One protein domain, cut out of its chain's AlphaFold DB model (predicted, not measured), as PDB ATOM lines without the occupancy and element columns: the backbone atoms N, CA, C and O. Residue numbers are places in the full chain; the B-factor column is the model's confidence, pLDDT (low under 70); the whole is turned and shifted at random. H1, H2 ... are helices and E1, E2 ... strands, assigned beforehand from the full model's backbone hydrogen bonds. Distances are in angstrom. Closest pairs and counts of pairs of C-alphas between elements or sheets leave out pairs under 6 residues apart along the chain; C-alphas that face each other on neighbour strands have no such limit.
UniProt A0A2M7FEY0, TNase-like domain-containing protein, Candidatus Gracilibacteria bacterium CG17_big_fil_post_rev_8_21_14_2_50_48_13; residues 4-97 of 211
ATOM      1  N   ASN A   4     369.449 396.568 390.836       49.50
ATOM      2  CA  ASN A   4     369.788 395.435 389.986       49.50
ATOM      3  C   ASN A   4     370.110 394.262 390.919       49.50
ATOM      4  O   ASN A   4     371.245 394.108 391.371       49.50
ATOM      5  N   ALA A   5     369.055 393.546 391.313       48.69
ATOM      6  CA  ALA A   5     369.084 392.529 392.358       48.69
ATOM      7  C   ALA A   5     369.392 391.119 391.832       48.69
ATOM      8  O   ALA A   5     369.596 390.222 392.642       48.69
ATOM      9  N   GLU A   6     369.472 390.907 390.511       50.84
ATOM     10  CA  GLU A   6     369.809 389.592 389.961       50.84
ATOM     11  C   GLU A   6     370.903 389.597 388.877       50.84
ATOM     12  O   GLU A   6     370.790 390.311 387.880       50.84
ATOM     13  N   PRO A   7     371.916 388.714 389.016       53.03
ATOM     14  CA  PRO A   7     372.576 388.486 390.304       53.03
ATOM     15  C   PRO A   7     374.096 388.354 390.185       53.03
ATOM     16  O   PRO A   7     374.627 387.614 389.361       53.03
ATOM     17  N   ILE A   8     374.789 388.982 391.130       53.06
ATOM     18  CA  ILE A   8     376.166 388.625 391.499       53.06
ATOM     19  C   ILE A   8     376.147 387.685 392.739       53.06
ATOM     20  O   ILE A   8     377.173 387.121 393.126       53.06
ATOM     21  N   ALA A   9     374.964 387.452 393.335       60.22
ATOM     22  CA  ALA A   9     374.684 386.494 394.413       60.22
ATOM     23  C   ALA A   9     374.575 385.038 393.898       60.22
ATOM     24  O   ALA A   9     374.080 384.810 392.795       60.22
ATOM     25  N   ASN A  10     375.026 384.052 394.680       72.69
ATOM     26  CA  ASN A  10     374.878 382.631 394.335       72.69
ATOM     27  C   ASN A  10     373.449 382.126 394.627       72.69
ATOM     28  O   ASN A  10     372.704 382.765 395.365       72.69
ATOM     29  N   GLU A  11     373.066 380.978 394.057       73.44
ATOM     30  CA  GLU A  11     371.703 380.426 394.192       73.44
ATOM     31  C   GLU A  11     371.265 380.252 395.652       73.44
ATOM     32  O   GLU A  11     370.141 380.592 396.001       73.44
ATOM     33  N   LYS A  12     372.177 379.847 396.540       78.62
ATOM     34  CA  LYS A  12     371.876 379.712 397.967       78.62
ATOM     35  C   LYS A  12     371.562 381.059 398.628       78.62
ATOM     36  O   LYS A  12     370.607 381.165 399.386       78.62
ATOM     37  N   GLU A  13     372.337 382.101 398.330       74.44
ATOM     38  CA  GLU A  13     372.099 383.458 398.847       74.44
ATOM     39  C   GLU A  13     370.745 384.014 398.369       74.44
ATOM     40  O   GLU A  13     370.068 384.718 399.122       74.44
ATOM     41  N   LYS A  14     370.328 383.672 397.141       71.50
ATOM     42  CA  LYS A  14     368.994 384.013 396.627       71.50
ATOM     43  C   LYS A  14     367.898 383.247 397.351       71.50
ATOM     44  O   LYS A  14     366.934 383.863 397.791       71.50
ATOM     45  N   GLU A  15     368.037 381.930 397.479       77.00
ATOM     46  CA  GLU A  15     367.070 381.081 398.181       77.00
ATOM     47  C   GLU A  15     366.857 381.565 399.619       77.00
ATOM     48  O   GLU A  15     365.715 381.762 400.036       77.00
ATOM     49  N   ASP A  16     367.944 381.859 400.340       79.25
ATOM     50  CA  ASP A  16     367.902 382.393 401.703       79.25
ATOM     51  C   ASP A  16     367.204 383.765 401.754       79.25
ATOM     52  O   ASP A  16     366.419 384.048 402.667       79.25
ATOM     53  N   PHE A  17     367.448 384.628 400.762       79.50
ATOM     54  CA  PHE A  17     366.797 385.933 400.670       79.50
ATOM     55  C   PHE A  17     365.301 385.818 400.346       79.50
ATOM     56  O   PHE A  17     364.482 386.447 401.014       79.50
ATOM     57  N   PHE A  18     364.908 384.976 399.389       75.69
ATOM     58  CA  PHE A  18     363.499 384.746 399.067       75.69
ATOM     59  C   PHE A  18     362.748 384.056 400.209       75.69
ATOM     60  O   PHE A  18     361.597 384.404 400.474       75.69
ATOM     61  N   ALA A  19     363.387 383.131 400.929       75.69
ATOM     62  CA  ALA A  19     362.828 382.543 402.142       75.69
ATOM     63  C   ALA A  19     362.592 383.611 403.223       75.69
ATOM     64  O   ALA A  19     361.525 383.639 403.840       75.69
ATOM     65  N   PHE A  20     363.541 384.537 403.399       76.38
ATOM     66  CA  PHE A  20     363.387 385.696 404.278       76.38
ATOM     67  C   PHE A  20     362.219 386.604 403.854       76.38
ATOM     68  O   PHE A  20     361.416 387.001 404.700       76.38
ATOM     69  N   LEU A  21     362.070 386.893 402.556       71.75
ATOM     70  CA  LEU A  21     360.971 387.722 402.048       71.75
ATOM     71  C   LEU A  21     359.599 387.063 402.222       71.75
ATOM     72  O   LEU A  21     358.654 387.728 402.651       71.75
ATOM     73  N   LYS A  22     359.488 385.755 401.956       69.44
ATOM     74  CA  LYS A  22     358.241 384.991 402.135       69.44
ATOM     75  C   LYS A  22     357.720 385.051 403.571       69.44
ATOM     76  O   LYS A  22     356.517 385.127 403.774       69.44
ATOM     77  N   GLN A  23     358.609 385.074 404.564       70.25
ATOM     78  CA  GLN A  23     358.208 385.175 405.972       70.25
ATOM     79  C   GLN A  23     357.686 386.563 406.364       70.25
ATOM     80  O   GLN A  23     356.941 386.684 407.334       70.25
ATOM     81  N   LYS A  24     358.100 387.617 405.654       63.78
ATOM     82  CA  LYS A  24     357.842 389.008 406.050       63.78
ATOM     83  C   LYS A  24     356.642 389.631 405.337       63.78
ATOM     84  O   LYS A  24     356.107 390.620 405.838       63.78
ATOM     85  N   GLY A  25     356.211 389.068 404.206       63.12
ATOM     86  CA  GLY A  25     355.241 389.708 403.314       63.12
ATOM     87  C   GLY A  25     355.798 391.009 402.719       63.12
ATOM     88  O   GLY A  25     356.732 391.602 403.264       63.12
ATOM     89  N   PHE A  26     355.257 391.461 401.588       67.69
ATOM     90  CA  PHE A  26     355.750 392.679 400.950       67.69
ATOM     91  C   PHE A  26     354.658 393.526 400.293       67.69
ATOM     92  O   PHE A  26     353.657 392.999 399.807       67.69
ATOM     93  N   CYS A  27     354.885 394.837 400.260       60.59
ATOM     94  CA  CYS A  27     354.152 395.798 399.453       60.59
ATOM     95  C   CYS A  27     355.055 396.421 398.384       60.59
ATOM     96  O   CYS A  27     356.281 396.374 398.473       60.59
ATOM     97  N   ILE A  28     354.435 396.960 397.339       73.62
ATOM     98  CA  ILE A  28     355.103 397.625 396.222       73.62
ATOM     99  C   ILE A  28     354.697 399.097 396.264       73.62
ATOM    100  O   ILE A  28     353.510 399.397 396.334       73.62
ATOM    101  N   LYS A  29     355.662 400.013 396.227       69.62
ATOM    102  CA  LYS A  29     355.412 401.454 396.103       69.62
ATOM    103  C   LYS A  29     356.061 401.983 394.840       69.62
ATOM    104  O   LYS A  29     357.236 401.719 394.603       69.62
ATOM    105  N   GLU A  30     355.308 402.732 394.052       72.94
ATOM    106  CA  GLU A  30     355.837 403.423 392.878       72.94
ATOM    107  C   GLU A  30     356.579 404.701 393.285       72.94
ATOM    108  O   GLU A  30     356.249 405.330 394.294       72.94
ATOM    109  N   ASP A  31     357.592 405.087 392.508       68.19
ATOM    110  CA  ASP A  31     358.219 406.397 392.654       68.19
ATOM    111  C   ASP A  31     357.423 407.464 391.878       68.19
ATOM    112  O   ASP A  31     357.433 407.455 390.644       68.19
ATOM    113  N   PRO A  32     356.783 408.435 392.555       66.12
ATOM    114  CA  PRO A  32     355.997 409.474 391.889       66.12
ATOM    115  C   PRO A  32     356.858 410.469 391.088       66.12
ATOM    116  O   PRO A  32     356.333 411.264 390.306       66.12
ATOM    117  N   SER A  33     358.179 410.455 391.277       63.62
ATOM    118  CA  SER A  33     359.132 411.356 390.618       63.62
ATOM    119  C   SER A  33     359.608 410.814 389.270       63.62
ATOM    120  O   SER A  33     360.193 411.566 388.489       63.62
ATOM    121  N   TYR A  34     359.358 409.536 388.967       62.53
ATOM    122  CA  TYR A  34     359.921 408.859 387.801       62.53
ATOM    123  C   TYR A  34     358.828 408.489 386.785       62.53
ATOM    124  O   TYR A  34     358.292 407.388 386.787       62.53
ATOM    125  N   ARG A  35     358.480 409.436 385.901       54.56
ATOM    126  CA  ARG A  35     357.300 409.342 385.011       54.56
ATOM    127  C   ARG A  35     357.457 408.428 383.792       54.56
ATOM    128  O   ARG A  35     356.453 408.002 383.236       54.56
ATOM    129  N   ASP A  36     358.688 408.130 383.379       53.44
ATOM    130  CA  ASP A  36     358.950 407.443 382.104       53.44
ATOM    131  C   ASP A  36     359.187 405.930 382.254       53.44
ATOM    132  O   ASP A  36     359.282 405.213 381.258       53.44
ATOM    133  N   GLN A  37     359.322 405.423 383.486       55.41
ATOM    134  CA  GLN A  37     359.444 403.991 383.777       55.41
ATOM    135  C   GLN A  37     358.839 403.695 385.145       55.41
ATOM    136  O   GLN A  37     359.165 404.398 386.095       55.41
ATOM    137  N   ASN A  38     358.069 402.610 385.260       61.06
ATOM    138  CA  ASN A  38     357.539 402.105 386.530       61.06
ATOM    139  C   ASN A  38     358.703 401.717 387.464       61.06
ATOM    140  O   ASN A  38     359.199 400.585 387.451       61.06
ATOM    141  N   LEU A  39     359.231 402.693 388.205       67.44
ATOM    142  CA  LEU A  39     360.208 402.490 389.263       67.44
ATOM    143  C   LEU A  39     359.425 402.062 390.493       67.44
ATOM    144  O   LEU A  39     358.649 402.836 391.045       67.44
ATOM    145  N   VAL A  40     359.626 400.811 390.888       69.88
ATOM    146  CA  VAL A  40     358.925 400.205 392.010       69.88
ATOM    147  C   VAL A  40     359.891 399.838 393.125       69.88
ATOM    148  O   VAL A  40     361.012 399.365 392.908       69.88
ATOM    149  N   TYR A  41     359.422 400.043 394.342       75.25
ATOM    150  CA  TYR A  41     360.099 399.723 395.579       75.25
ATOM    151  C   TYR A  41     359.340 398.628 396.291       75.25
ATOM    152  O   TYR A  41     358.162 398.785 396.598       75.25
ATOM    153  N   LEU A  42     360.024 397.533 396.587       78.25
ATOM    154  CA  LEU A  42     359.475 396.503 397.447       78.25
ATOM    155  C   LEU A  42     359.727 396.906 398.906       78.25
ATOM    156  O   LEU A  42     360.837 397.302 399.260       78.25
ATOM    157  N   PHE A  43     358.718 396.800 399.758       70.81
ATOM    158  CA  PHE A  43     358.783 397.058 401.196       70.81
ATOM    159  C   PHE A  43     358.271 395.841 401.951       70.81
ATOM    160  O   PHE A  43     357.343 395.192 401.494       70.81
ATOM    161  N   THR A  44     358.842 395.520 403.104       68.88
ATOM    162  CA  THR A  44     358.279 394.520 404.011       68.88
ATOM    163  C   THR A  44     357.078 395.098 404.764       68.88
ATOM    164  O   THR A  44     356.935 396.316 404.880       68.88
ATOM    165  N   SER A  45     356.247 394.229 405.346       56.78
ATOM    166  CA  SER A  45     355.134 394.638 406.226       56.78
ATOM    167  C   SER A  45     355.564 395.473 407.448       56.78
ATOM    168  O   SER A  45     354.751 396.182 408.030       56.78
ATOM    169  N   GLU A  46     356.848 395.438 407.810       60.81
ATOM    170  CA  GLU A  46     357.460 396.228 408.888       60.81
ATOM    171  C   GLU A  46     358.073 397.551 408.374       60.81
ATOM    172  O   GLU A  46     358.930 398.136 409.034       60.81
ATOM    173  N   ASN A  47     357.667 398.027 407.188       53.00
ATOM    174  CA  ASN A  47     358.202 399.214 406.499       53.00
ATOM    175  C   ASN A  47     359.692 399.134 406.108       53.00
ATOM    176  O   ASN A  47     360.323 400.155 405.827       53.00
ATOM    177  N   GLY A  48     360.275 397.937 406.031       72.12
ATOM    178  CA  GLY A  48     361.652 397.763 405.568       72.12
ATOM    179  C   GLY A  48     361.736 397.796 404.044       72.12
ATOM    180  O   GLY A  48     361.195 396.913 403.390       72.12
ATOM    181  N   LEU A  49     362.432 398.770 403.453       80.94
ATOM    182  CA  LEU A  49     362.678 398.797 402.005       80.94
ATOM    183  C   LEU A  49     363.522 397.574 401.594       80.94
ATOM    184  O   LEU A  49     364.721 397.524 401.862       80.94
ATOM    185  N   ILE A  50     362.916 396.606 400.905       82.69
ATOM    186  CA  ILE A  50     363.541 395.356 400.441       82.69
ATOM    187  C   ILE A  50     364.689 395.652 399.477       82.69
ATOM    188  O   ILE A  50     365.755 395.050 399.583       82.69
ATOM    189  N   ASN A  51     364.516 396.643 398.597       82.50
ATOM    190  CA  ASN A  51     365.590 397.159 397.746       82.50
ATOM    191  C   ASN A  51     366.809 397.593 398.585       82.50
ATOM    192  O   ASN A  51     367.948 397.373 398.185       82.50
ATOM    193  N   GLY A  52     366.576 398.154 399.774       83.75
ATOM    194  CA  GLY A  52     367.623 398.492 400.733       83.75
ATOM    195  C   GLY A  52     368.260 397.263 401.384       83.75
ATOM    196  O   GLY A  52     369.477 397.230 401.539       83.75
ATOM    197  N   GLU A  53     367.491 396.222 401.708       84.44
ATOM    198  CA  GLU A  53     368.044 394.968 402.251       84.44
ATOM    199  C   GLU A  53     368.972 394.256 401.263       84.44
ATOM    200  O   GLU A  53     370.021 393.747 401.665       84.44
ATOM    201  N   VAL A  54     368.626 394.264 399.971       85.69
ATOM    202  CA  VAL A  54     369.501 393.752 398.904       85.69
ATOM    203  C   VAL A  54     370.852 394.466 398.943       85.69
ATOM    204  O   VAL A  54     371.894 393.812 398.928       85.69
ATOM    205  N   LEU A  55     370.850 395.799 399.035       88.00
ATOM    206  CA  LEU A  55     372.082 396.588 399.065       88.00
ATOM    207  C   LEU A  55     372.858 396.400 400.365       88.00
ATOM    208  O   LEU A  55     374.053 396.136 400.304       88.00
ATOM    209  N   ARG A  56     372.190 396.432 401.523       85.12
ATOM    210  CA  ARG A  56     372.827 396.263 402.840       85.12
ATOM    211  C   ARG A  56     373.548 394.922 402.967       85.12
ATOM    212  O   ARG A  56     374.632 394.851 403.540       85.12
ATOM    213  N   ARG A  57     372.966 393.852 402.418       84.69
ATOM    214  CA  ARG A  57     373.586 392.515 402.386       84.69
ATOM    215  C   ARG A  57     374.656 392.375 401.299       84.69
ATOM    216  O   ARG A  57     375.304 391.335 401.218       84.69
ATOM    217  N   GLY A  58     374.841 393.402 400.469       86.00
ATOM    218  CA  GLY A  58     375.749 393.381 399.332       86.00
ATOM    219  C   GLY A  58     375.327 392.365 398.277       86.00
ATOM    220  O   GLY A  58     376.187 391.713 397.711       86.00
ATOM    221  N   LEU A  59     374.028 392.168 398.044       83.50
ATOM    222  CA  LEU A  59     373.505 391.226 397.042       83.50
ATOM    223  C   LEU A  59     373.270 391.888 395.673       83.50
ATOM    224  O   LEU A  59     373.052 391.195 394.682       83.50
ATOM    225  N   GLY A  60     373.351 393.218 395.604       83.88
ATOM    226  CA  GLY A  60     373.183 393.998 394.382       83.88
ATOM    227  C   GLY A  60     373.906 395.343 394.447       83.88
ATOM    228  O   GLY A  60     374.598 395.648 395.419       83.88
ATOM    229  N   THR A  61     373.731 396.146 393.401       83.31
ATOM    230  CA  THR A  61     374.287 397.507 393.286       83.31
ATOM    231  C   THR A  61     373.168 398.514 393.031       83.31
ATOM    232  O   THR A  61     372.145 398.177 392.419       83.31
ATOM    233  N   ALA A  62     373.329 399.750 393.508       80.81
ATOM    234  CA  ALA A  62     372.401 400.828 393.213       80.81
ATOM    235  C   ALA A  62     372.702 401.381 391.813       80.81
ATOM    236  O   ALA A  62     373.793 401.872 391.528       80.81
ATOM    237  N   VAL A  63     371.719 401.336 390.914       71.19
ATOM    238  CA  VAL A  63     371.821 402.000 389.607       71.19
ATOM    239  C   VAL A  63     371.223 403.399 389.736       71.19
ATOM    240  O   VAL A  63     370.016 403.552 389.881       71.19
ATOM    241  N   THR A  64     372.066 404.428 389.676       62.03
ATOM    242  CA  THR A  64     371.728 405.806 390.087       62.03
ATOM    243  C   THR A  64     371.482 406.762 388.916       62.03
ATOM    244  O   THR A  64     371.826 407.943 388.975       62.03
ATOM    245  N   LYS A  65     370.891 406.278 387.815       65.25
ATOM    246  CA  LYS A  65     370.491 407.178 386.722       65.25
ATOM    247  C   LYS A  65     369.197 407.909 387.098       65.25
ATOM    248  O   LYS A  65     368.174 407.264 387.280       65.25
ATOM    249  N   GLY A  66     369.258 409.240 387.156       68.94
ATOM    250  CA  GLY A  66     368.127 410.108 387.504       68.94
ATOM    251  C   GLY A  66     368.022 410.408 389.000       68.94
ATOM    252  O   GLY A  66     368.830 409.921 389.794       68.94
ATOM    253  N   ASP A  67     367.051 411.241 389.362       72.25
ATOM    254  CA  ASP A  67     366.687 411.551 390.747       72.25
ATOM    255  C   ASP A  67     365.382 410.832 391.100       72.25
ATOM    256  O   ASP A  67     364.459 410.771 390.290       72.25
ATOM    257  N   PHE A  68     365.340 410.234 392.289       76.50
ATOM    258  CA  PHE A  68     364.213 409.458 392.805       76.50
ATOM    259  C   PHE A  68     364.265 409.438 394.338       76.50
ATOM    260  O   PHE A  68     365.322 409.691 394.927       76.50
ATOM    261  N   ILE A  69     363.142 409.139 394.993       74.44
ATOM    262  CA  ILE A  69     362.922 409.466 396.415       74.44
ATOM    263  C   ILE A  69     363.918 408.759 397.342       74.44
ATOM    264  O   ILE A  69     364.361 409.336 398.332       74.44
ATOM    265  N   TYR A  70     364.323 407.531 397.011       78.56
ATOM    266  CA  TYR A  70     365.249 406.743 397.834       78.56
ATOM    267  C   TYR A  70     366.696 406.731 397.331       78.56
ATOM    268  O   TYR A  70     367.471 405.869 397.740       78.56
ATOM    269  N   LYS A  71     367.088 407.653 396.445       82.31
ATOM    270  CA  LYS A  71     368.416 407.642 395.808       82.31
ATOM    271  C   LYS A  71     369.561 407.698 396.810       82.31
ATOM    272  O   LYS A  71     370.361 406.767 396.855       82.31
ATOM    273  N   GLU A  72     369.603 408.745 397.628       81.19
ATOM    274  CA  GLU A  72     370.665 408.934 398.622       81.19
ATOM    275  C   GLU A  72     370.674 407.794 399.645       81.19
ATOM    276  O   GLU A  72     371.725 407.252 399.976       81.19
ATOM    277  N   TYR A  73     369.490 407.351 400.081       82.56
ATOM    278  CA  TYR A  73     369.356 406.230 401.011       82.56
ATOM    279  C   TYR A  73     369.955 404.931 400.450       82.56
ATOM    280  O   TYR A  73     370.737 404.266 401.126       82.56
ATOM    281  N   LEU A  74     369.624 404.573 399.206       85.94
ATOM    282  CA  LEU A  74     370.153 403.368 398.564       85.94
ATOM    283  C   LEU A  74     371.664 403.475 398.298       85.94
ATOM    284  O   LEU A  74     372.375 402.488 398.471       85.94
ATOM    285  N   GLN A  75     372.169 404.658 397.934       85.88
ATOM    286  CA  GLN A  75     373.609 404.892 397.764       85.88
ATOM    287  C   GLN A  75     374.377 404.687 399.072       85.88
ATOM    288  O   GLN A  75     375.365 403.955 399.082       85.88
ATOM    289  N   ASN A  76     373.880 405.247 400.177       85.69
ATOM    290  CA  ASN A  76     374.500 405.085 401.491       85.69
ATOM    291  C   ASN A  76     374.558 403.608 401.909       85.69
ATOM    292  O   ASN A  76     375.592 403.140 402.376       85.69
ATOM    293  N   LEU A  77     373.489 402.838 401.674       87.56
ATOM    294  CA  LEU A  77     373.477 401.401 401.977       87.56
ATOM    295  C   LEU A  77     374.479 400.601 401.136       87.56
ATOM    296  O   LEU A  77     375.084 399.653 401.637       87.56
ATOM    297  N   GLU A  78     374.663 400.957 399.863       88.88
ATOM    298  CA  GLU A  78     375.686 400.327 399.029       88.88
ATOM    299  C   GLU A  78     377.099 400.664 399.528       88.88
ATOM    300  O   GLU A  78     377.958 399.782 399.594       88.88
ATOM    301  N   GLU A  79     377.350 401.921 399.900       88.88
ATOM    302  CA  GLU A  79     378.632 402.354 400.462       88.88
ATOM    303  C   GLU A  79     378.950 401.642 401.779       88.88
ATOM    304  O   GLU A  79     380.068 401.148 401.948       88.88
ATOM    305  N   GLU A  80     377.966 401.504 402.668       87.25
ATOM    306  CA  GLU A  80     378.086 400.721 403.902       87.25
ATOM    307  C   GLU A  80     378.416 399.254 403.608       87.25
ATOM    308  O   GLU A  80     379.340 398.688 404.199       87.25
ATOM    309  N   ALA A  81     377.704 398.622 402.672       89.12
ATOM    310  CA  ALA A  81     377.963 397.236 402.289       89.12
ATOM    311  C   ALA A  81     379.371 397.060 401.697       89.12
ATOM    312  O   ALA A  81     380.049 396.072 401.992       89.12
ATOM    313  N   ARG A  82     379.842 398.038 400.916       89.19
ATOM    314  CA  ARG A  82     381.194 398.055 400.350       89.19
ATOM    315  C   ARG A  82     382.259 398.218 401.431       89.19
ATOM    316  O   ARG A  82     383.227 397.458 401.439       89.19
ATOM    317  N   ALA A  83     382.072 399.156 402.358       91.06
ATOM    318  CA  ALA A  83     382.979 399.383 403.483       91.06
ATOM    319  C   ALA A  83     383.100 398.136 404.374       91.06
ATOM    320  O   ALA A  83     384.199 397.771 404.796       91.06
ATOM    321  N   ASN A  84     381.984 397.434 404.579       91.50
ATOM    322  CA  ASN A  84     381.916 396.211 405.376       91.50
ATOM    323  C   ASN A  84     382.296 394.937 404.606       91.50
ATOM    324  O   ASN A  84     382.272 393.853 405.186       91.50
ATOM    325  N   LYS A  85     382.641 395.042 403.313       91.12
ATOM    326  CA  LYS A  85     382.915 393.894 402.431       91.12
ATOM    327  C   LYS A  85     381.787 392.848 402.455       91.12
ATOM    328  O   LYS A  85     382.047 391.648 402.440       91.12
ATOM    329  N   ALA A  86     380.534 393.292 402.519       85.25
ATOM    330  CA  ALA A  86     379.368 392.415 402.563       85.25
ATOM    331  C   ALA A  86     379.077 391.786 401.190       85.25
ATOM    332  O   ALA A  86     379.255 392.430 400.156       85.25
ATOM    333  N   GLY A  87     378.604 390.536 401.179       86.00
ATOM    334  CA  GLY A  87     378.134 389.849 399.972       86.00
ATOM    335  C   GLY A  87     379.143 389.893 398.824       86.00
ATOM    336  O   GLY A  87     380.264 389.393 398.936       86.00
ATOM    337  N   ILE A  88     378.756 390.520 397.716       82.44
ATOM    338  CA  ILE A  88     379.556 390.636 396.491       82.44
ATOM    339  C   ILE A  88     380.822 391.477 396.692       82.44
ATOM    340  O   ILE A  88     381.808 391.276 395.992       82.44
ATOM    341  N   TRP A  89     380.833 392.373 397.682       86.25
ATOM    342  CA  TRP A  89     381.982 393.223 398.002       86.25
ATOM    343  C   TRP A  89     383.080 392.476 398.773       86.25
ATOM    344  O   TRP A  89     384.186 392.996 398.918       86.25
ATOM    345  N   SER A  90     382.804 391.256 399.248       87.38
ATOM    346  CA  SER A  90     383.808 390.386 399.880       87.38
ATOM    347  C   SER A  90     384.827 389.823 398.889       87.38
ATOM    348  O   SER A  90     385.936 389.471 399.295       87.38
ATOM    349  N   ASN A  91     384.473 389.750 397.601       83.50
ATOM    350  CA  ASN A  91     385.315 389.176 396.560       83.50
ATOM    351  C   ASN A  91     385.194 389.972 395.239       83.50
ATOM    352  O   ASN A  91     384.179 389.844 394.548       83.50
ATOM    353  N   PRO A  92     386.226 390.744 394.848       71.62
ATOM    354  CA  PRO A  92     386.194 391.579 393.646       71.62
ATOM    355  C   PRO A  92     386.037 390.788 392.338       71.62
ATOM    356  O   PRO A  92     385.499 391.332 391.375       71.62
ATOM    357  N   ASP A  93     386.402 389.503 392.299       76.44
ATOM    358  CA  ASP A  93     386.235 388.666 391.103       76.44
ATOM    359  C   ASP A  93     384.752 388.413 390.775       76.44
ATOM    360  O   ASP A  93     384.388 388.212 389.616       76.44
ATOM    361  N   ARG A  94     383.861 388.494 391.778       69.81
ATOM    362  CA  ARG A  94     382.409 388.355 391.575       69.81
ATOM    363  C   ARG A  94     381.826 389.546 390.809       69.81
ATOM    364  O   ARG A  94     380.935 389.355 389.990       69.81
ATOM    365  N   LEU A  95     382.350 390.758 391.019       65.19
ATOM    366  CA  LEU A  95     381.892 391.965 390.314       65.19
ATOM    367  C   LEU A  95     382.151 391.899 388.803       65.19
ATOM    368  O   LEU A  95     381.346 392.406 388.025       65.19
ATOM    369  N   ALA A  96     383.241 391.251 388.388       62.53
ATOM    370  CA  ALA A  96     383.602 391.108 386.979       62.53
ATOM    371  C   ALA A  96     382.743 390.073 386.223       62.53
ATOM    372  O   ALA A  96     382.702 390.099 384.995       62.53
ATOM    373  N   ALA A  97     382.046 389.179 386.936       57.56
ATOM    374  CA  ALA A  97     381.273 388.075 386.360       57.56
ATOM    375  C   ALA A  97     379.768 388.376 386.181       57.56
ATOM    376  O   ALA A  97     378.998 387.475 385.846       57.56
TER     377      ALA A  97
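This is residues 4 to 97 of the 211 residues of the protein "TNase-like domain-containing protein" of Candidatus Gracilibacteria bacterium CG17_big_fil_post_rev_8_21_14_2_50_48_13 (UniProt A0A2M7FEY0). A short helix, H2, sits in the middle with the longer H3 beside it, and the two-strand hairpin E1 and E2 lies at the end of H2 where residues 50 to 53 are. H1 is set off from this core and touches no helix, while the small helices H4 and H5 lie beyond the last residues of H3, far from the hairpin. The 94 printed residues, mostly helix by class, hold H1, E1, E2, H2, H3, H4 and H5 in that order, with E1 and E2 antiparallel. The whole is compact, with a radius of gyration of the C-alphas of 13.5 A, and spans 36 by 31 by 20 A.

H1, residues 11 to 24, and H2, residues 50 to 56, are only just apart, their closest C-alphas 8.2 A from each other. E1, residues 26 to 30, and E2, residues 40 to 44, form a hairpin at 151 degrees; N 27 and O 43 are within hydrogen-bond range at 2.8 A. The closest C-alphas of E2 and H2, Phe 43 and Ile 50, are 5.1 A apart. H2 and H3, residues 71 to 83, touch; their closest C-alphas, Leu 55 and Glu 78, are 5.2 A apart. They run the same way at a shallow tilt of 34.9 degrees, only just short of steep. H3, with residues 81 to 82 alone, and H4, residues 87 to 90, only just touch, only at the corner, closest at C-alphas 82 and 89, 5.4 A. H4 and H5, residues 92 to 96, likewise only just touch, only at the corner, closest at C-alphas 88 and 94, 6.1 A. Every O i to N i+4 pair is within hydrogen-bond range in H2 and H3, 9 of 10 in H1 and 0 of 1 in H5, where 2 of 2 O i to N i+3 pairs are; H4 is too short for an i+4 pair.

H1 begins at C-alpha 11 (371.703, 380.426, 394.192) and is 20.2 A long. E1 and E2 measure 13.4 A and 13.3 A, H2 9.6 A and H3 18.4 A. H5 ends at C-alpha 96 (383.602, 391.108, 386.979).

The C-alphas of Pro 32 and Asp 93 are the two farthest apart, at 36.7 A. The printed part has no cut; the link from H2 to H3, residues 57 to 70, is long. Mean pLDDT of the printed part is 74.0, and 33 residues are under 70, among them 4 to 9, 31 to 40 and 94 to 97.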